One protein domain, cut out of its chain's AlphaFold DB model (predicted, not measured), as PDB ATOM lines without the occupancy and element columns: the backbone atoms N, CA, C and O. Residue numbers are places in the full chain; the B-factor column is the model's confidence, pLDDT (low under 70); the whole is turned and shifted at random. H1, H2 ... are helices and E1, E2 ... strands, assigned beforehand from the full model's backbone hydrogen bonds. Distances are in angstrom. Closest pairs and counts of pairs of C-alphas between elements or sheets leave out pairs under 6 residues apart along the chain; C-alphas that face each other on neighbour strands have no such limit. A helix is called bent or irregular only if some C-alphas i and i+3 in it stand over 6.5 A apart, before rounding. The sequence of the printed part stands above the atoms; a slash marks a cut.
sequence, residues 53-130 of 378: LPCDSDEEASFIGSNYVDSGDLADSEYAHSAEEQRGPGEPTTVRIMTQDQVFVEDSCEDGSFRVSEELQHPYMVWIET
ATOM      1  N   LEU A  53      18.843  44.072  15.293       95.50
ATOM      2  CA  LEU A  53      20.293  44.189  15.259       95.50
ATOM      3  C   LEU A  53      20.716  45.148  14.131       95.50
ATOM      4  O   LEU A  53      20.086  45.169  13.072       95.50
ATOM      5  N   PRO A  54      21.817  45.907  14.297       96.19
ATOM      6  CA  PRO A  54      22.410  46.662  13.194       96.19
ATOM      7  C   PRO A  54      22.733  45.766  11.988       96.19
ATOM      8  O   PRO A  54      23.178  44.634  12.167       96.19
ATOM      9  N   CYS A  55      22.612  46.297  10.768       95.62
ATOM     10  CA  CYS A  55      22.850  45.548   9.523       95.62
ATOM     11  C   CYS A  55      24.237  44.895   9.428       95.62
ATOM     12  O   CYS A  55      24.368  43.800   8.896       95.62
ATOM     13  N   ASP A  56      25.257  45.544   9.994       95.19
ATOM     14  CA  ASP A  56      26.638  45.047  10.022       95.19
ATOM     15  C   ASP A  56      26.978  44.296  11.329       95.19
ATOM     16  O   ASP A  56      28.153  44.135  11.663       95.19
ATOM     17  N   SER A  57      25.976  43.920  12.134       94.50
ATOM     18  CA  SER A  57      26.198  43.245  13.418       94.50
ATOM     19  C   SER A  57      26.579  41.778  13.230       94.50
ATOM     20  O   SER A  57      25.948  41.060  12.458       94.50
ATOM     21  N   ASP A  58      27.550  41.315  14.016       93.44
ATOM     22  CA  ASP A  58      27.928  39.898  14.139       93.44
ATOM     23  C   ASP A  58      27.238  39.213  15.341       93.44
ATOM     24  O   ASP A  58      27.552  38.068  15.665       93.44
ATOM     25  N   GLU A  59      26.335  39.907  16.042       94.25
ATOM     26  CA  GLU A  59      25.591  39.362  17.189       94.25
ATOM     27  C   GLU A  59      24.654  38.223  16.760       94.25
ATOM     28  O   GLU A  59      24.238  38.162  15.600       94.25
ATOM     29  N   GLU A  60      24.341  37.299  17.672       92.56
ATOM     30  CA  GLU A  60      23.433  36.176  17.403       92.56
ATOM     31  C   GLU A  60      21.976  36.677  17.307       92.56
ATOM     32  O   GLU A  60      21.592  37.646  17.968       92.56
ATOM     33  N   ALA A  61      21.182  36.068  16.421       93.44
ATOM     34  CA  ALA A  61      19.827  36.518  16.103       93.44
ATOM     35  C   ALA A  61      18.819  35.400  16.365       93.44
ATOM     36  O   ALA A  61      19.027  34.286  15.898       93.44
ATOM     37  N   SER A  62      17.702  35.717  17.023       93.00
ATOM     38  CA  SER A  62      16.608  34.759  17.243       93.00
ATOM     39  C   SER A  62      15.693  34.626  16.023       93.00
ATOM     40  O   SER A  62      14.952  33.654  15.890       93.00
ATOM     41  N   PHE A  63      15.741  35.598  15.110       94.62
ATOM     42  CA  PHE A  63      15.003  35.574  13.853       94.62
ATOM     43  C   PHE A  63      15.761  36.335  12.772       94.62
ATOM     44  O   PHE A  63      16.329  37.401  13.022       94.62
ATOM     45  N   ILE A  64      15.746  35.797  11.559       95.00
ATOM     46  CA  ILE A  64      16.330  36.407  10.370       95.00
ATOM     47  C   ILE A  64      15.219  36.545   9.335       95.00
ATOM     48  O   ILE A  64      14.655  35.561   8.859       95.00
ATOM     49  N   GLY A  65      14.904  37.787   8.991       93.31
ATOM     50  CA  GLY A  65      13.910  38.120   7.987       93.31
ATOM     51  C   GLY A  65      14.555  38.724   6.752       93.31
ATOM     52  O   GLY A  65      15.585  39.391   6.829       93.31
ATOM     53  N   SER A  66      13.940  38.516   5.597       92.62
ATOM     54  CA  SER A  66      14.267  39.275   4.389       92.62
ATOM     55  C   SER A  66      13.057  39.386   3.482       92.62
ATOM     56  O   SER A  66      12.215  38.491   3.448       92.62
ATOM     57  N   ASN A  67      12.960  40.475   2.732       89.12
ATOM     58  CA  ASN A  67      12.045  40.554   1.605       89.12
ATOM     59  C   ASN A  67      12.823  40.471   0.282       89.12
ATOM     60  O   ASN A  67      14.042  40.640   0.248       89.12
ATOM     61  N   TYR A  68      12.127  40.156  -0.804       87.94
ATOM     62  CA  TYR A  68      12.682  40.179  -2.152       87.94
ATOM     63  C   TYR A  68      11.614  40.603  -3.151       87.94
ATOM     64  O   TYR A  68      10.434  40.335  -2.942       87.94
ATOM     65  N   VAL A  69      12.026  41.215  -4.261       85.88
ATOM     66  CA  VAL A  69      11.113  41.506  -5.371       85.88
ATOM     67  C   VAL A  69      10.939  40.260  -6.234       85.88
ATOM     68  O   VAL A  69      11.910  39.724  -6.781       85.88
ATOM     69  N   ASP A  70       9.700  39.805  -6.363       82.19
ATOM     70  CA  ASP A  70       9.281  38.687  -7.190       82.19
ATOM     71  C   ASP A  70       8.851  39.178  -8.572       82.19
ATOM     72  O   ASP A  70       7.753  39.684  -8.792       82.19
ATOM     73  N   SER A  71       9.742  38.997  -9.543       77.88
ATOM     74  CA  SER A  71       9.486  39.389 -10.932       77.88
ATOM     75  C   SER A  71       8.395  38.570 -11.635       77.88
ATOM     76  O   SER A  71       7.962  38.958 -12.725       77.88
ATOM     77  N   GLY A  72       7.984  37.433 -11.062       73.88
ATOM     78  CA  GLY A  72       6.974  36.548 -11.632       73.88
ATOM     79  C   GLY A  72       5.538  36.997 -11.373       73.88
ATOM     80  O   GLY A  72       4.664  36.618 -12.149       73.88
ATOM     81  N   ASP A  73       5.309  37.804 -10.330       73.25
ATOM     82  CA  ASP A  73       3.979  38.198  -9.834       73.25
ATOM     83  C   ASP A  73       3.041  36.995  -9.593       73.25
ATOM     84  O   ASP A  73       1.823  37.067  -9.754       73.25
ATOM     85  N   LEU A  74       3.627  35.840  -9.253       74.81
ATOM     86  CA  LEU A  74       2.906  34.605  -8.965       74.81
ATOM     87  C   LEU A  74       3.225  34.157  -7.548       74.81
ATOM     88  O   LEU A  74       4.383  34.042  -7.158       74.81
ATOM     89  N   ALA A  75       2.184  33.812  -6.801       76.56
ATOM     90  CA  ALA A  75       2.325  33.319  -5.438       76.56
ATOM     91  C   ALA A  75       2.997  31.953  -5.343       76.56
ATOM     92  O   ALA A  75       3.460  31.540  -4.281       76.56
ATOM     93  N   ASP A  76       3.054  31.237  -6.465       74.38
ATOM     94  CA  ASP A  76       3.711  29.949  -6.537       74.38
ATOM     95  C   ASP A  76       5.234  30.051  -6.656       74.38
ATOM     96  O   ASP A  76       5.881  29.006  -6.649       74.38
ATOM     97  N   SER A  77       5.820  31.255  -6.717       71.25
ATOM     98  CA  SER A  77       7.269  31.456  -6.812       71.25
ATOM     99  C   SER A  77       8.023  30.800  -5.654       71.25
ATOM    100  O   SER A  77       9.050  30.165  -5.886       71.25
ATOM    101  N   GLU A  78       7.472  30.823  -4.436       74.12
ATOM    102  CA  GLU A  78       8.013  30.106  -3.269       74.12
ATOM    103  C   GLU A  78       8.052  28.581  -3.477       74.12
ATOM    104  O   GLU A  78       8.954  27.889  -3.003       74.12
ATOM    105  N   TYR A  79       7.110  28.046  -4.253       76.94
ATOM    106  CA  TYR A  79       6.951  26.614  -4.503       76.94
ATOM    107  C   TYR A  79       7.496  26.165  -5.866       76.94
ATOM    108  O   TYR A  79       7.596  24.960  -6.142       76.94
ATOM    109  N   ALA A  80       7.837  27.103  -6.744       63.72
ATOM    110  CA  ALA A  80       8.420  26.857  -8.045       63.72
ATOM    111  C   ALA A  80       9.940  26.711  -7.893       63.72
ATOM    112  O   ALA A  80      10.633  27.601  -7.416       63.72
ATOM    113  N   HIS A  81      10.505  25.591  -8.360       49.34
ATOM    114  CA  HIS A  81      11.951  25.302  -8.316       49.34
ATOM    115  C   HIS A  81      12.851  26.297  -9.091       49.34
ATOM    116  O   HIS A  81      14.049  26.061  -9.218       49.34
ATOM    117  N   SER A  82      12.296  27.386  -9.626       53.25
ATOM    118  CA  SER A  82      12.999  28.491 -10.286       53.25
ATOM    119  C   SER A  82      13.126  29.751  -9.419       53.25
ATOM    120  O   SER A  82      13.617  30.760  -9.919       53.25
ATOM    121  N   ALA A  83      12.690  29.711  -8.152       53.97
ATOM    122  CA  ALA A  83      12.615  30.877  -7.269       53.97
ATOM    123  C   ALA A  83      13.932  31.667  -7.177       53.97
ATOM    124  O   ALA A  83      13.921  32.890  -7.250       53.97
ATOM    125  N   GLU A  84      15.083  30.989  -7.081       60.50
ATOM    126  CA  GLU A  84      16.385  31.667  -6.956       60.50
ATOM    127  C   GLU A  84      16.729  32.555  -8.160       60.50
ATOM    128  O   GLU A  84      17.362  33.592  -7.987       60.50
ATOM    129  N   GLU A  85      16.294  32.196  -9.372       58.47
ATOM    130  CA  GLU A  85      16.572  32.987 -10.579       58.47
ATOM    131  C   GLU A  85      15.662  34.221 -10.704       58.47
ATOM    132  O   GLU A  85      15.962  35.121 -11.490       58.47
ATOM    133  N   GLN A  86      14.559  34.268  -9.947       61.44
ATOM    134  CA  GLN A  86      13.514  35.296 -10.050       61.44
ATOM    135  C   GLN A  86      13.522  36.306  -8.894       61.44
ATOM    136  O   GLN A  86      12.772  37.283  -8.948       61.44
ATOM    137  N   ARG A  87      14.386  36.095  -7.892       74.00
ATOM    138  CA  ARG A  87      14.548  36.953  -6.712       74.00
ATOM    139  C   ARG A  87      15.430  38.159  -7.033       74.00
ATOM    140  O   ARG A  87      16.645  38.033  -7.197       74.00
ATOM    141  N   GLY A  88      14.811  39.334  -7.131       71.62
ATOM    142  CA  GLY A  88      15.522  40.610  -7.089       71.62
ATOM    143  C   GLY A  88      16.033  40.924  -5.676       71.62
ATOM    144  O   GLY A  88      15.615  40.267  -4.721       71.62
ATOM    145  N   PRO A  89      16.929  41.918  -5.512       77.50
ATOM    146  CA  PRO A  89      17.241  42.430  -4.180       77.50
ATOM    147  C   PRO A  89      15.952  42.913  -3.503       77.50
ATOM    148  O   PRO A  89      15.052  43.412  -4.183       77.50
ATOM    149  N   GLY A  90      15.869  42.737  -2.188       81.00
ATOM    150  CA  GLY A  90      14.808  43.333  -1.393       81.00
ATOM    151  C   GLY A  90      14.910  44.853  -1.354       81.00
ATOM    152  O   GLY A  90      15.894  45.451  -1.803       81.00
ATOM    153  N   GLU A  91      13.878  45.471  -0.801       88.81
ATOM    154  CA  GLU A  91      13.823  46.907  -0.552       88.81
ATOM    155  C   GLU A  91      13.692  47.166   0.954       88.81
ATOM    156  O   GLU A  91      13.122  46.334   1.672       88.81
ATOM    157  N   PRO A  92      14.196  48.308   1.459       92.12
ATOM    158  CA  PRO A  92      13.979  48.693   2.845       92.12
ATOM    159  C   PRO A  92      12.482  48.694   3.164       92.12
ATOM    160  O   PRO A  92      11.702  49.359   2.484       92.12
ATOM    161  N   THR A  93      12.087  47.963   4.199       94.19
ATOM    162  CA  THR A  93      10.699  47.848   4.647       94.19
ATOM    163  C   THR A  93      10.634  48.130   6.135       94.19
ATOM    164  O   THR A  93      11.566  47.813   6.877       94.19
ATOM    165  N   THR A  94       9.525  48.696   6.593       95.75
ATOM    166  CA  THR A  94       9.295  48.833   8.027       95.75
ATOM    167  C   THR A  94       8.967  47.459   8.608       95.75
ATOM    168  O   THR A  94       8.119  46.733   8.094       95.75
ATOM    169  N   VAL A  95       9.672  47.083   9.667       96.19
ATOM    170  CA  VAL A  95       9.498  45.839  10.411       96.19
ATOM    171  C   VAL A  95       8.839  46.175  11.738       96.19
ATOM    172  O   VAL A  95       9.266  47.085  12.456       96.19
ATOM    173  N   ARG A  96       7.808  45.411  12.085       96.56
ATOM    174  CA  ARG A  96       7.128  45.515  13.370       96.56
ATOM    175  C   ARG A  96       7.313  44.241  14.159       96.56
ATOM    176  O   ARG A  96       7.195  43.137  13.628       96.56
ATOM    177  N   ILE A  97       7.650  44.420  15.431       96.69
ATOM    178  CA  ILE A  97       7.894  43.323  16.359       96.69
ATOM    179  C   ILE A  97       7.078  43.577  17.614       96.69
ATOM    180  O   ILE A  97       7.312  44.553  18.323       96.69
ATOM    181  N   MET A  98       6.134  42.690  17.901       96.00
ATOM    182  CA  MET A  98       5.285  42.774  19.083       96.00
ATOM    183  C   MET A  98       5.691  41.709  20.088       96.00
ATOM    184  O   MET A  98       5.621  40.515  19.809       96.00
ATOM    185  N   THR A  99       6.082  42.139  21.279       95.44
ATOM    186  CA  THR A  99       6.156  41.268  22.453       95.44
ATOM    187  C   THR A  99       4.884  41.432  23.285       95.44
ATOM    188  O   THR A  99       3.997  42.214  22.950       95.44
ATOM    189  N   GLN A 100       4.794  40.722  24.407       92.12
ATOM    190  CA  GLN A 100       3.689  40.885  25.355       92.12
ATOM    191  C   GLN A 100       3.542  42.323  25.901       92.12
ATOM    192  O   GLN A 100       2.436  42.742  26.231       92.12
ATOM    193  N   ASP A 101       4.643  43.070  26.013       91.44
ATOM    194  CA  ASP A 101       4.665  44.351  26.732       91.44
ATOM    195  C   ASP A 101       4.846  45.571  25.815       91.44
ATOM    196  O   ASP A 101       4.661  46.709  26.255       91.44
ATOM    197  N   GLN A 102       5.271  45.364  24.567       93.38
ATOM    198  CA  GLN A 102       5.747  46.444  23.702       93.38
ATOM    199  C   GLN A 102       5.686  46.076  22.221       93.38
ATOM    200  O   GLN A 102       5.864  44.921  21.839       93.38
ATOM    201  N   VAL A 103       5.505  47.107  21.397       94.56
ATOM    202  CA  VAL A 103       5.638  47.046  19.943       94.56
ATOM    203  C   VAL A 103       6.847  47.881  19.540       94.56
ATOM    204  O   VAL A 103       6.954  49.054  19.905       94.56
ATOM    205  N   PHE A 104       7.746  47.271  18.782       95.56
ATOM    206  CA  PHE A 104       8.879  47.917  18.141       95.56
ATOM    207  C   PHE A 104       8.565  48.160  16.675       95.56
ATOM    208  O   PHE A 104       7.958  47.314  16.022       95.56
ATOM    209  N   VAL A 105       9.002  49.310  16.172       95.81
ATOM    210  CA  VAL A 105       8.864  49.702  14.771       95.81
ATOM    211  C   VAL A 105      10.227  50.201  14.318       95.81
ATOM    212  O   VAL A 105      10.694  51.241  14.784       95.81
ATOM    213  N   GLU A 106      10.887  49.428  13.467       95.94
ATOM    214  CA  GLU A 106      12.243  49.695  12.988       95.94
ATOM    215  C   GLU A 106      12.325  49.371  11.491       95.94
ATOM    216  O   GLU A 106      11.617  48.494  11.007       95.94
ATOM    217  N   ASP A 107      13.172  50.068  10.735       96.12
ATOM    218  CA  ASP A 107      13.355  49.773   9.310       96.12
ATOM    219  C   ASP A 107      14.362  48.631   9.114       96.12
ATOM    220  O   ASP A 107      15.358  48.524   9.837       96.12
ATOM    221  N   SER A 108      14.121  47.788   8.109       96.25
ATOM    222  CA  SER A 108      15.081  46.785   7.654       96.25
ATOM    223  C   SER A 108      16.323  47.433   7.022       96.25
ATOM    224  O   SER A 108      16.385  48.636   6.759       96.25
ATOM    225  N   CYS A 109      17.319  46.611   6.708       96.25
ATOM    226  CA  CYS A 109      18.508  47.013   5.969       96.25
ATOM    227  C   CYS A 109      18.195  47.456   4.534       96.25
ATOM    228  O   CYS A 109      17.093  47.242   4.021       96.25
ATOM    229  N   GLU A 110      19.192  48.065   3.875       94.88
ATOM    230  CA  GLU A 110      19.059  48.593   2.507       94.88
ATOM    231  C   GLU A 110      18.646  47.532   1.475       94.88
ATOM    232  O   GLU A 110      18.056  47.870   0.453       94.88
ATOM    233  N   ASP A 111      18.952  46.264   1.744       92.38
ATOM    234  CA  ASP A 111      18.630  45.107   0.908       92.38
ATOM    235  C   ASP A 111      17.354  44.367   1.344       92.38
ATOM    236  O   ASP A 111      17.095  43.264   0.862       92.38
ATOM    237  N   GLY A 112      16.582  44.938   2.275       93.12
ATOM    238  CA  GLY A 112      15.363  44.334   2.815       93.12
ATOM    239  C   GLY A 112      15.591  43.259   3.881       93.12
ATOM    240  O   GLY A 112      14.621  42.699   4.395       93.12
ATOM    241  N   SER A 113      16.844  42.947   4.232       95.12
ATOM    242  CA  SER A 113      17.159  41.998   5.305       95.12
ATOM    243  C   SER A 113      17.029  42.631   6.690       95.12
ATOM    244  O   SER A 113      17.200  43.836   6.866       95.12
ATOM    245  N   PHE A 114      16.723  41.834   7.706       96.38
ATOM    246  CA  PHE A 114      16.739  42.267   9.098       96.38
ATOM    247  C   PHE A 114      16.966  41.082  10.030       96.38
ATOM    248  O   PHE A 114      16.746  39.921   9.679       96.38
ATOM    249  N   ARG A 115      17.429  41.376  11.244       96.44
ATOM    250  CA  ARG A 115      17.762  40.364  12.246       96.44
ATOM    251  C   ARG A 115      17.227  40.808  13.595       96.44
ATOM    252  O   ARG A 115      17.506  41.930  14.009       96.44
ATOM    253  N   VAL A 116      16.471  39.948  14.265       96.12
ATOM    254  CA  VAL A 116      15.922  40.212  15.600       96.12
ATOM    255  C   VAL A 116      16.895  39.694  16.649       96.12
ATOM    256  O   VAL A 116      17.386  38.570  16.542       96.12
ATOM    257  N   SER A 117      17.168  40.509  17.662       94.94
ATOM    258  CA  SER A 117      18.080  40.161  18.752       94.94
ATOM    259  C   SER A 117      17.642  38.892  19.496       94.94
ATOM    260  O   SER A 117      16.455  38.691  19.762       94.94
ATOM    261  N   GLU A 118      18.593  38.039  19.886       92.69
ATOM    262  CA  GLU A 118      18.334  36.937  20.833       92.69
ATOM    263  C   GLU A 118      18.011  37.415  22.253       92.69
ATOM    264  O   GLU A 118      17.456  36.666  23.054       92.69
ATOM    265  N   GLU A 119      18.324  38.671  22.582       92.12
ATOM    266  CA  GLU A 119      17.979  39.251  23.884       92.12
ATOM    267  C   GLU A 119      16.484  39.593  23.998       92.12
ATOM    268  O   GLU A 119      15.991  39.872  25.097       92.12
ATOM    269  N   LEU A 120      15.753  39.578  22.876       92.75
ATOM    270  CA  LEU A 120      14.326  39.846  22.866       92.75
ATOM    271  C   LEU A 120      13.562  38.712  23.560       92.75
ATOM    272  O   LEU A 120      13.773  37.528  23.305       92.75
ATOM    273  N   GLN A 121      12.644  39.070  24.457       91.31
ATOM    274  CA  GLN A 121      11.873  38.073  25.194       91.31
ATOM    275  C   GLN A 121      10.866  37.365  24.285       91.31
ATOM    276  O   GLN A 121      10.073  38.006  23.600       91.31
ATOM    277  N   HIS A 122      10.867  36.034  24.350       92.00
ATOM    278  CA  HIS A 122       9.894  35.187  23.671       92.00
ATOM    279  C   HIS A 122       8.607  34.980  24.496       92.00
ATOM    280  O   HIS A 122       8.660  34.925  25.730       92.00
ATOM    281  N   PRO A 123       7.465  34.725  23.833       95.88
ATOM    282  CA  PRO A 123       7.286  34.778  22.387       95.88
ATOM    283  C   PRO A 123       7.104  36.214  21.896       95.88
ATOM    284  O   PRO A 123       6.707  37.099  22.655       95.88
ATOM    285  N   TYR A 124       7.347  36.416  20.609       96.56
ATOM    286  CA  TYR A 124       7.029  37.660  19.920       96.56
ATOM    287  C   TYR A 124       6.425  37.376  18.546       96.56
ATOM    288  O   TYR A 124       6.564  36.275  18.013       96.56
ATOM    289  N   MET A 125       5.744  38.371  17.994       96.81
ATOM    290  CA  MET A 125       5.238  38.389  16.628       96.81
ATOM    291  C   MET A 125       6.124  39.300  15.786       96.81
ATOM    292  O   MET A 125       6.547  40.351  16.266       96.81
ATOM    293  N   VAL A 126       6.391  38.919  14.542       96.25
ATOM    294  CA  VAL A 126       7.137  39.717  13.571       96.25
ATOM    295  C   VAL A 126       6.391  39.779  12.246       96.25
ATOM    296  O   VAL A 126       5.952  38.758  11.711       96.25
ATOM    297  N   TRP A 127       6.261  40.984  11.708       94.75
ATOM    298  CA  TRP A 127       5.697  41.223  10.386       94.75
ATOM    299  C   TRP A 127       6.348  42.443   9.740       94.75
ATOM    300  O   TRP A 127       7.045  43.225  10.390       94.75
ATOM    301  N   ILE A 128       6.136  42.581   8.436       94.38
ATOM    302  CA  ILE A 128       6.602  43.727   7.663       94.38
ATOM    303  C   ILE A 128       5.407  44.579   7.249       94.38
ATOM    304  O   ILE A 128       4.345  44.054   6.918       94.38
ATOM    305  N   GLU A 129       5.584  45.893   7.252       92.25
ATOM    306  CA  GLU A 129       4.664  46.830   6.623       92.25
ATOM    307  C   GLU A 129       5.171  47.135   5.220       92.25
ATOM    308  O   GLU A 129       6.319  47.547   5.033       92.25
ATOM    309  N   THR A 130       4.314  46.924   4.228       88.25
ATOM    310  CA  THR A 130       4.633  47.190   2.831       88.25
ATOM    311  C   THR A 130       3.402  47.709   2.099       88.25
ATOM    312  O   THR A 130       2.284  47.254   2.338       88.25
TER     313      THR A 130
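AT A GLANCE: This is residues 53 to 130 of the 378 residues of the protein "SGNH/GDSL hydrolase family protein" of Bradymonadales bacterium V1718 (UniProt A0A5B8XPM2). Two small antiparallel sheets, E3-E2-E5 and the pair E1-E4, stand partly face to face as a loose sandwich, and a small head of loops with the short helices H1 and H2 lies past the far end of E1. Residues 53 to 60 form a loop on the side of E1-E4 away from the larger sheet. The 78 printed residues hold five named strands and two named helices in the order E1 H1 H2 E2 E3 E4 E5, of mixed class, with under half of the residues, 38, in named elements. The whole is elongated, 39 by 25 by 20 A, and only just loose, close to compact, with a radius of gyration of the C-alphas of 14.0 A.

IN THESE COORDINATES: E1, residues 61 to 69, spans 23.7 A from C-alpha 61 at (19.827, 36.518, 16.103). H1, residues 75 to 78, is irregular, but only just: C-alphas 75 and 78 are 6.9 A apart. H2 is residues 83 to 86, E2 94 to 98, E3 103 to 107 and E4 113 to 117. E5, residues 124 to 129, spans 16.3 A and ends at C-alpha 129 (4.664, 46.830, 6.623).

HOW THE PARTS SIT: E1 and E4 are antiparallel at 164 degrees, with N 65 and O 114 at 2.9 A. E2, the inner strand, pairs with E5 (N 96 and O 127, 2.9 A) and forms a hairpin with E3 (N 95 and O 106, 2.8 A). E1 and E5 are near each other, as are E2 and E4. H1 and H2 are close but not clearly touching; their closest C-alphas, of Ser 77 and Ala 83, are 5.4 A apart. Both helices are too short for an O i to N i+4 pair; the one O i to N i+3 pair is within range in H2, not in H1.

THE WHOLE: The C-alphas of Ser 82 and Asp 101, the two farthest apart, are 41.1 A apart. The printed part has no cut and no long link. Mean pLDDT of the printed part is 87.4, with residues 80 to 86 under 70.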